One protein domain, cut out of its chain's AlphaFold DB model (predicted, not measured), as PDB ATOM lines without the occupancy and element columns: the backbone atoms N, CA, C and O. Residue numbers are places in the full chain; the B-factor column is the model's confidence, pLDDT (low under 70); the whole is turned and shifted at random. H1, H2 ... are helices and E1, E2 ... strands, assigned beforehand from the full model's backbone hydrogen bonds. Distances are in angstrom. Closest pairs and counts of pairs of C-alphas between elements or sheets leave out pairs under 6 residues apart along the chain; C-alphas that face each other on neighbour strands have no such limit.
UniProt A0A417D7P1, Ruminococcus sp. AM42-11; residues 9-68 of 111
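Overview. This is residues 9 to 68 of the 111 residues of a protein of Ruminococcus sp. AM42-11 (UniProt A0A417D7P1). A small three-stranded antiparallel sheet, with no helix over either face, makes one part of a flat model, and a long loop reaches away from it to the small helix H2 at the far end before the chain returns to the sheet as E3. The short helix H1 lies off the sheet elsewhere, and residues 20 to 26, of which 20 to 25 belong to H1, stick out. The 60 printed residues hold two named helices and three named strands, in the chain order E1, H1, E2, H2, E3, with sheet order E2, E1, E3; the class is mixed, helices and strands, with 25 residues in named elements, under half. The whole is only just loose, close to compact, with a radius of gyration of the C-alphas of 13.0 A and spans of 36 by 27 by 13 A.

Arrangement. E1, residues 10 to 15, is the inner strand. E3, residues 62 to 66, is antiparallel to it at 153 degrees, with N 13 and O 64 within hydrogen-bond range at 3.0 A. E2, residues 31 to 33, is antiparallel to E1 at 133 degrees, with N 12 and O 31 within hydrogen-bond range at 2.9 A. H1, residues 19 to 25, and H2, residues 52 to 55, are not on the sheet, and they are apart. E2, H2 and E3 form a split strand-helix-strand unit, two strands that are not neighbours in the sheet, with E1 between them there and H2 between them along the chain, and its crossover is right-handed. In H1 every O i to N i+4 pair is within hydrogen-bond range; H2 is too short for such a pair.

Along the chain. E1 measures 15.8 A from C-alpha 10 at (2.702, 1.633, 18.451), and E3 measures 13.2 A, ending with C-alpha 66 at (-1.631, 4.463, 20.764). H1 measures 10.0 A, E2 6.5 A and H2 6.3 A.

Size, cuts and confidence. The C-alphas farthest apart, those of Ile 47 and Asp 68, are 36.8 A apart. The printed part has no cut, the link from E2 to H2 is long with 18 residues, and no printed residue is under 70 in pLDDT.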
ATOM      1  N   SER A   9       6.297   1.472  16.084       97.06
ATOM      2  CA  SER A   9       6.307   2.179  17.377       97.06
ATOM      3  C   SER A   9       4.917   2.511  17.920       97.06
ATOM      4  O   SER A   9       4.680   3.596  18.451       97.06
ATOM      5  N   TRP A  10       3.991   1.571  17.775       98.12
ATOM      6  CA  TRP A  10       2.702   1.633  18.451       98.12
ATOM      7  C   TRP A  10       2.818   1.018  19.840       98.12
ATOM      8  O   TRP A  10       3.714   0.222  20.114       98.12
ATOM      9  N   LYS A  11       1.880   1.357  20.715       97.94
ATOM     10  CA  LYS A  11       1.644   0.653  21.972       97.94
ATOM     11  C   LYS A  11       0.244   0.067  21.967       97.94
ATOM     12  O   LYS A  11      -0.672   0.701  21.441       97.94
ATOM     13  N   VAL A  12       0.083  -1.104  22.570       97.25
ATOM     14  CA  VAL A  12      -1.214  -1.759  22.751       97.25
ATOM     15  C   VAL A  12      -1.461  -2.058  24.227       97.25
ATOM     16  O   VAL A  12      -0.577  -2.562  24.921       97.25
ATOM     17  N   SER A  13      -2.661  -1.745  24.712       95.06
ATOM     18  CA  SER A  13      -3.140  -2.174  26.029       95.06
ATOM     19  C   SER A  13      -4.568  -2.704  25.958       95.06
ATOM     20  O   SER A  13      -5.398  -2.212  25.187       95.06
ATOM     21  N   LYS A  14      -4.860  -3.727  26.767       93.62
ATOM     22  CA  LYS A  14      -6.225  -4.220  26.962       93.62
ATOM     23  C   LYS A  14      -6.961  -3.284  27.917       93.62
ATOM     24  O   LYS A  14      -6.413  -2.871  28.939       93.62
ATOM     25  N   ILE A  15      -8.195  -2.945  27.572       92.81
ATOM     26  CA  ILE A  15      -9.048  -2.033  28.333       92.81
ATOM     27  C   ILE A  15     -10.407  -2.689  28.615       92.81
ATOM     28  O   ILE A  15     -10.800  -3.654  27.965       92.81
ATOM     29  N   ASP A  16     -11.148  -2.159  29.586       86.25
ATOM     30  CA  ASP A  16     -12.434  -2.709  30.048       86.25
ATOM     31  C   ASP A  16     -13.653  -2.207  29.244       86.25
ATOM     32  O   ASP A  16     -14.797  -2.518  29.571       86.25
ATOM     33  N   GLY A  17     -13.420  -1.401  28.203       81.25
ATOM     34  CA  GLY A  17     -14.461  -0.783  27.377       81.25
ATOM     35  C   GLY A  17     -15.104   0.471  27.982       81.25
ATOM     36  O   GLY A  17     -15.860   1.158  27.290       81.25
ATOM     37  N   LYS A  18     -14.783   0.842  29.230       84.56
ATOM     38  CA  LYS A  18     -15.313   2.043  29.899       84.56
ATOM     39  C   LYS A  18     -14.435   3.262  29.611       84.56
ATOM     40  O   LYS A  18     -13.753   3.788  30.486       84.56
ATOM     41  N   ILE A  19     -14.484   3.740  28.366       78.75
ATOM     42  CA  ILE A  19     -13.610   4.820  27.868       78.75
ATOM     43  C   ILE A  19     -13.647   6.078  28.749       78.75
ATOM     44  O   ILE A  19     -12.591   6.614  29.067       78.75
ATOM     45  N   LEU A  20     -14.831   6.521  29.189       76.25
ATOM     46  CA  LEU A  20     -14.965   7.717  30.036       76.25
ATOM     47  C   LEU A  20     -14.246   7.562  31.384       76.25
ATOM     48  O   LEU A  20     -13.549   8.473  31.817       76.25
ATOM     49  N   GLY A  21     -14.368   6.394  32.022       76.81
ATOM     50  CA  GLY A  21     -13.681   6.118  33.286       76.81
ATOM     51  C   GLY A  21     -12.160   6.136  33.132       76.81
ATOM     52  O   GLY A  21     -11.464   6.664  33.993       76.81
ATOM     53  N   GLN A  22     -11.644   5.632  32.009       79.50
ATOM     54  CA  GLN A  22     -10.202   5.623  31.738       79.50
ATOM     55  C   GLN A  22      -9.648   6.972  31.268       79.50
ATOM     56  O   GLN A  22      -8.477   7.258  31.489       79.50
ATOM     57  N   GLN A  23     -10.465   7.844  30.674       79.38
ATOM     58  CA  GLN A  23     -10.039   9.222  30.407       79.38
ATOM     59  C   GLN A  23      -9.792  10.013  31.700       79.38
ATOM     60  O   GLN A  23      -8.910  10.864  31.720       79.38
ATOM     61  N   ILE A  24     -10.539   9.717  32.768       79.75
ATOM     62  CA  ILE A  24     -10.396  10.376  34.074       79.75
ATOM     63  C   ILE A  24      -9.270   9.734  34.892       79.75
ATOM     64  O   ILE A  24      -8.418  10.435  35.430       79.75
ATOM     65  N   ASN A  25      -9.255   8.402  34.977       83.19
ATOM     66  CA  ASN A  25      -8.348   7.666  35.867       83.19
ATOM     67  C   ASN A  25      -7.014   7.278  35.208       83.19
ATOM     68  O   ASN A  25      -6.136   6.734  35.872       83.19
ATOM     69  N   GLY A  26      -6.871   7.535  33.909       85.19
ATOM     70  CA  GLY A  26      -5.751   7.071  33.101       85.19
ATOM     71  C   GLY A  26      -6.031   5.734  32.413       85.19
ATOM     72  O   GLY A  26      -6.827   4.907  32.863       85.19
ATOM     73  N   PHE A  27      -5.347   5.531  31.288       87.81
ATOM     74  CA  PHE A  27      -5.324   4.256  30.580       87.81
ATOM     75  C   PHE A  27      -4.148   3.402  31.076       87.81
ATOM     76  O   PHE A  27      -3.095   3.966  31.385       87.81
ATOM     77  N   PRO A  28      -4.275   2.063  31.082       89.62
ATOM     78  CA  PRO A  28      -3.161   1.167  31.360       89.62
ATOM     79  C   PRO A  28      -1.974   1.426  30.432       89.62
ATOM     80  O   PRO A  28      -2.155   1.746  29.248       89.62
ATOM     81  N   GLU A  29      -0.765   1.228  30.961       91.69
ATOM     82  CA  GLU A  29       0.454   1.266  30.161       91.69
ATOM     83  C   GLU A  29       0.401   0.195  29.062       91.69
ATOM     84  O   GLU A  29      -0.037  -0.935  29.282       91.69
ATOM     85  N   GLY A  30       0.795   0.579  27.846       94.75
ATOM     86  CA  GLY A  30       0.769  -0.301  26.684       94.75
ATOM     87  C   GLY A  30       2.134  -0.890  26.350       94.75
ATOM     88  O   GLY A  30       3.156  -0.209  26.443       94.75
ATOM     89  N   LYS A  31       2.131  -2.139  25.877       96.06
ATOM     90  CA  LYS A  31       3.300  -2.842  25.333       96.06
ATOM     91  C   LYS A  31       3.619  -2.326  23.932       96.06
ATOM     92  O   LYS A  31       2.714  -2.166  23.116       96.06
ATOM     93  N   SER A  32       4.899  -2.108  23.638       97.69
ATOM     94  CA  SER A  32       5.365  -1.700  22.307       97.69
ATOM     95  C   SER A  32       5.171  -2.804  21.263       97.69
ATOM     96  O   SER A  32       5.575  -3.946  21.486       97.69
ATOM     97  N   ILE A  33       4.598  -2.450  20.112       98.00
ATOM     98  CA  ILE A  33       4.318  -3.337  18.976       98.00
ATOM     99  C   ILE A  33       4.542  -2.612  17.640       98.00
ATOM    100  O   ILE A  33       4.578  -1.380  17.565       98.00
ATOM    101  N   ASN A  34       4.644  -3.391  16.563       97.75
ATOM    102  CA  ASN A  34       4.551  -2.903  15.189       97.75
ATOM    103  C   ASN A  34       3.318  -3.527  14.517       97.75
ATOM    104  O   ASN A  34       2.987  -4.675  14.791       97.75
ATOM    105  N   LEU A  35       2.656  -2.778  13.636       97.31
ATOM    106  CA  LEU A  35       1.508  -3.243  12.857       97.31
ATOM    107  C   LEU A  35       1.944  -4.020  11.590       97.31
ATOM    108  O   LEU A  35       2.997  -3.713  11.015       97.31
ATOM    109  N   PRO A  36       1.116  -4.949  11.075       97.50
ATOM    110  CA  PRO A  36      -0.182  -5.376  11.608       97.50
ATOM    111  C   PRO A  36      -0.035  -6.174  12.908       97.50
ATOM    112  O   PRO A  36       0.979  -6.827  13.129       97.50
ATOM    113  N   HIS A  37      -1.046  -6.099  13.771       96.62
ATOM    114  CA  HIS A  37      -1.049  -6.772  15.064       96.62
ATOM    115  C   HIS A  37      -2.456  -7.269  15.388       96.62
ATOM    116  O   HIS A  37      -3.421  -6.513  15.266       96.62
ATOM    117  N   ASP A  38      -2.548  -8.520  15.822       95.94
ATOM    118  CA  ASP A  38      -3.751  -9.098  16.406       95.94
ATOM    119  C   ASP A  38      -3.532  -9.195  17.919       95.94
ATOM    120  O   ASP A  38      -2.679  -9.944  18.375       95.94
ATOM    121  N   ALA A  39      -4.266  -8.406  18.706       95.31
ATOM    122  CA  ALA A  39      -4.137  -8.448  20.163       95.31
ATOM    123  C   ALA A  39      -4.835  -9.658  20.785       95.31
ATOM    124  O   ALA A  39      -4.479 -10.067  21.887       95.31
ATOM    125  N   MET A  40      -5.820 -10.230  20.090       93.56
ATOM    126  CA  MET A  40      -6.591 -11.351  20.600       93.56
ATOM    127  C   MET A  40      -5.748 -12.630  20.637       93.56
ATOM    128  O   MET A  40      -5.894 -13.414  21.571       93.56
ATOM    129  N   ILE A  41      -4.836 -12.821  19.674       93.94
ATOM    130  CA  ILE A  41      -3.973 -14.015  19.602       93.94
ATOM    131  C   ILE A  41      -2.966 -14.112  20.759       93.94
ATOM    132  O   ILE A  41      -2.443 -15.189  21.029       93.94
ATOM    133  N   GLU A  42      -2.683 -12.998  21.444       93.19
ATOM    134  CA  GLU A  42      -1.806 -12.978  22.623       93.19
ATOM    135  C   GLU A  42      -2.531 -13.426  23.906       93.19
ATOM    136  O   GLU A  42      -1.900 -13.571  24.954       93.19
ATOM    137  N   GLU A  43      -3.848 -13.634  23.856       92.12
ATOM    138  CA  GLU A  43      -4.623 -14.036  25.025       92.12
ATOM    139  C   GLU A  43      -4.625 -15.544  25.256       92.12
ATOM    140  O   GLU A  43      -4.427 -16.351  24.355       92.12
ATOM    141  N   SER A  44      -4.901 -15.949  26.495       93.31
ATOM    142  CA  SER A  44      -5.235 -17.345  26.768       93.31
ATOM    143  C   SER A  44      -6.634 -17.658  26.246       93.31
ATOM    144  O   SER A  44      -7.552 -16.841  26.351       93.31
ATOM    145  N   THR A  45      -6.802 -18.859  25.702       93.69
ATOM    146  CA  THR A  45      -8.120 -19.366  25.335       93.69
ATOM    147  C   THR A  45      -8.951 -19.640  26.587       93.69
ATOM    148  O   THR A  45      -8.430 -20.039  27.631       93.69
ATOM    149  N   ASP A  46     -10.259 -19.435  26.480       92.94
ATOM    150  CA  ASP A  46     -11.228 -19.737  27.529       92.94
ATOM    151  C   ASP A  46     -12.379 -20.544  26.930       92.94
ATOM    152  O   ASP A  46     -13.128 -20.052  26.083       92.94
ATOM    153  N   ILE A  47     -12.541 -21.787  27.389       93.00
ATOM    154  CA  ILE A  47     -13.620 -22.678  26.943       93.00
ATOM    155  C   ILE A  47     -15.013 -22.077  27.196       93.00
ATOM    156  O   ILE A  47     -15.957 -22.365  26.463       93.00
ATOM    157  N   ASN A  48     -15.132 -21.202  28.197       92.44
ATOM    158  CA  ASN A  48     -16.365 -20.503  28.547       92.44
ATOM    159  C   ASN A  48     -16.499 -19.145  27.842       92.44
ATOM    160  O   ASN A  48     -17.458 -18.411  28.102       92.44
ATOM    161  N   SER A  49     -15.563 -18.793  26.952       89.25
ATOM    162  CA  SER A  49     -15.653 -17.595  26.124       89.25
ATOM    163  C   SER A  49     -17.001 -17.550  25.412       89.25
ATOM    164  O   SER A  49     -17.424 -18.517  24.774       89.25
ATOM    165  N   ARG A  50     -17.648 -16.379  25.441       87.75
ATOM    166  CA  ARG A  50     -18.908 -16.123  24.729       87.75
ATOM    167  C   ARG A  50     -18.823 -16.476  23.238       87.75
ATOM    168  O   ARG A  50     -19.835 -16.828  22.639       87.75
ATOM    169  N   ASN A  51     -17.633 -16.367  22.656       84.00
ATOM    170  CA  ASN A  51     -17.395 -16.597  21.237       84.00
ATOM    171  C   ASN A  51     -17.188 -18.087  20.895       84.00
ATOM    172  O   ASN A  51     -17.309 -18.466  19.729       84.00
ATOM    173  N   ASN A  52     -16.932 -18.939  21.899       89.75
ATOM    174  CA  ASN A  52     -16.823 -20.395  21.773       89.75
ATOM    175  C   ASN A  52     -15.898 -20.805  20.596       89.75
ATOM    176  O   ASN A  52     -14.877 -20.163  20.333       89.75
ATOM    177  N   THR A  53     -16.246 -21.853  19.851       91.94
ATOM    178  CA  THR A  53     -15.470 -22.361  18.714       91.94
ATOM    179  C   THR A  53     -15.298 -21.362  17.569       91.94
ATOM    180  O   THR A  53     -14.346 -21.503  16.806       91.94
ATOM    181  N   GLN A  54     -16.152 -20.337  17.446       90.31
ATOM    182  CA  GLN A  54     -16.104 -19.381  16.326       90.31
ATOM    183  C   GLN A  54     -14.841 -18.514  16.333       90.31
ATOM    184  O   GLN A  54     -14.388 -18.078  15.280       90.31
ATOM    185  N   THR A  55     -14.261 -18.291  17.509       89.25
ATOM    186  CA  THR A  55     -12.971 -17.608  17.672       89.25
ATOM    187  C   THR A  55     -11.919 -18.549  18.233       89.25
ATOM    188  O   THR A  55     -10.995 -18.083  18.884       89.25
ATOM    189  N   ALA A  56     -12.070 -19.868  18.062       93.19
ATOM    190  CA  ALA A  56     -11.197 -20.865  18.684       93.19
ATOM    191  C   ALA A  56     -10.995 -20.626  20.197       93.19
ATOM    192  O   ALA A  56      -9.899 -20.805  20.723       93.19
ATOM    193  N   TYR A  57     -12.064 -20.215  20.889       93.19
ATOM    194  CA  TYR A  57     -12.100 -19.911  22.322       93.19
ATOM    195  C   TYR A  57     -11.315 -18.676  22.772       93.19
ATOM    196  O   TYR A  57     -11.209 -18.427  23.972       93.19
ATOM    197  N   PHE A  58     -10.826 -17.837  21.859       93.50
ATOM    198  CA  PHE A  58     -10.282 -16.542  22.255       93.50
ATOM    199  C   PHE A  58     -11.419 -15.587  22.695       93.50
ATOM    200  O   PHE A  58     -12.409 -15.427  21.966       93.50
ATOM    201  N   PRO A  59     -11.332 -14.960  23.886       89.50
ATOM    202  CA  PRO A  59     -12.425 -14.167  24.466       89.50
ATOM    203  C   PRO A  59     -12.632 -12.807  23.788       89.50
ATOM    204  O   PRO A  59     -13.730 -12.248  23.841       89.50
ATOM    205  N   GLY A  60     -11.600 -12.284  23.122       88.56
ATOM    206  CA  GLY A  60     -11.589 -10.930  22.578       88.56
ATOM    207  C   GLY A  60     -11.642  -9.863  23.676       88.56
ATOM    208  O   GLY A  60     -11.266 -10.084  24.832       88.56
ATOM    209  N   GLY A  61     -12.125  -8.678  23.314       91.06
ATOM    210  CA  GLY A  61     -12.269  -7.560  24.239       91.06
ATOM    211  C   GLY A  61     -12.054  -6.217  23.559       91.06
ATOM    212  O   GLY A  61     -12.149  -6.090  22.340       91.06
ATOM    213  N   TYR A  62     -11.767  -5.208  24.376       93.06
ATOM    214  CA  TYR A  62     -11.430  -3.873  23.909       93.06
ATOM    215  C   TYR A  62      -9.922  -3.666  24.033       93.06
ATOM    216  O   TYR A  62      -9.341  -3.874  25.100       93.06
ATOM    217  N   TYR A  63      -9.299  -3.207  22.953       94.81
ATOM    218  CA  TYR A  63      -7.873  -2.901  22.917       94.81
ATOM    219  C   TYR A  63      -7.671  -1.462  22.477       94.81
ATOM    220  O   TYR A  63      -8.349  -0.967  21.573       94.81
ATOM    221  N   ARG A  64      -6.722  -0.791  23.119       94.56
ATOM    222  CA  ARG A  64      -6.322   0.568  22.784       94.56
ATOM    223  C   ARG A  64      -4.960   0.525  22.113       94.56
ATOM    224  O   ARG A  64      -3.992   0.083  22.721       94.56
ATOM    225  N   TYR A  65      -4.902   1.029  20.886       96.00
ATOM    226  CA  TYR A  65      -3.661   1.262  20.159       96.00
ATOM    227  C   TYR A  65      -3.317   2.748  20.225       96.00
ATOM    228  O   TYR A  65      -4.145   3.590  19.875       96.00
ATOM    229  N   THR A  66      -2.110   3.077  20.673       96.00
ATOM    230  CA  THR A  66      -1.631   4.463  20.764       96.00
ATOM    231  C   THR A  66      -0.300   4.632  20.072       96.00
ATOM    232  O   THR A  66       0.559   3.753  20.149       96.00
ATOM    233  N   LYS A  67      -0.104   5.796  19.466       96.38
ATOM    234  CA  LYS A  67       1.177   6.208  18.921       96.38
ATOM    235  C   LYS A  67       1.337   7.706  19.097       96.38
ATOM    236  O   LYS A  67       0.495   8.467  18.630       96.38
ATOM    237  N   ASP A  68       2.441   8.086  19.718       95.50
ATOM    238  CA  ASP A  68       2.891   9.468  19.775       95.50
ATOM    239  C   ASP A  68       3.831   9.714  18.597       95.50
ATOM    240  O   ASP A  68       4.693   8.887  18.280       95.50
TER     241      ASP A  68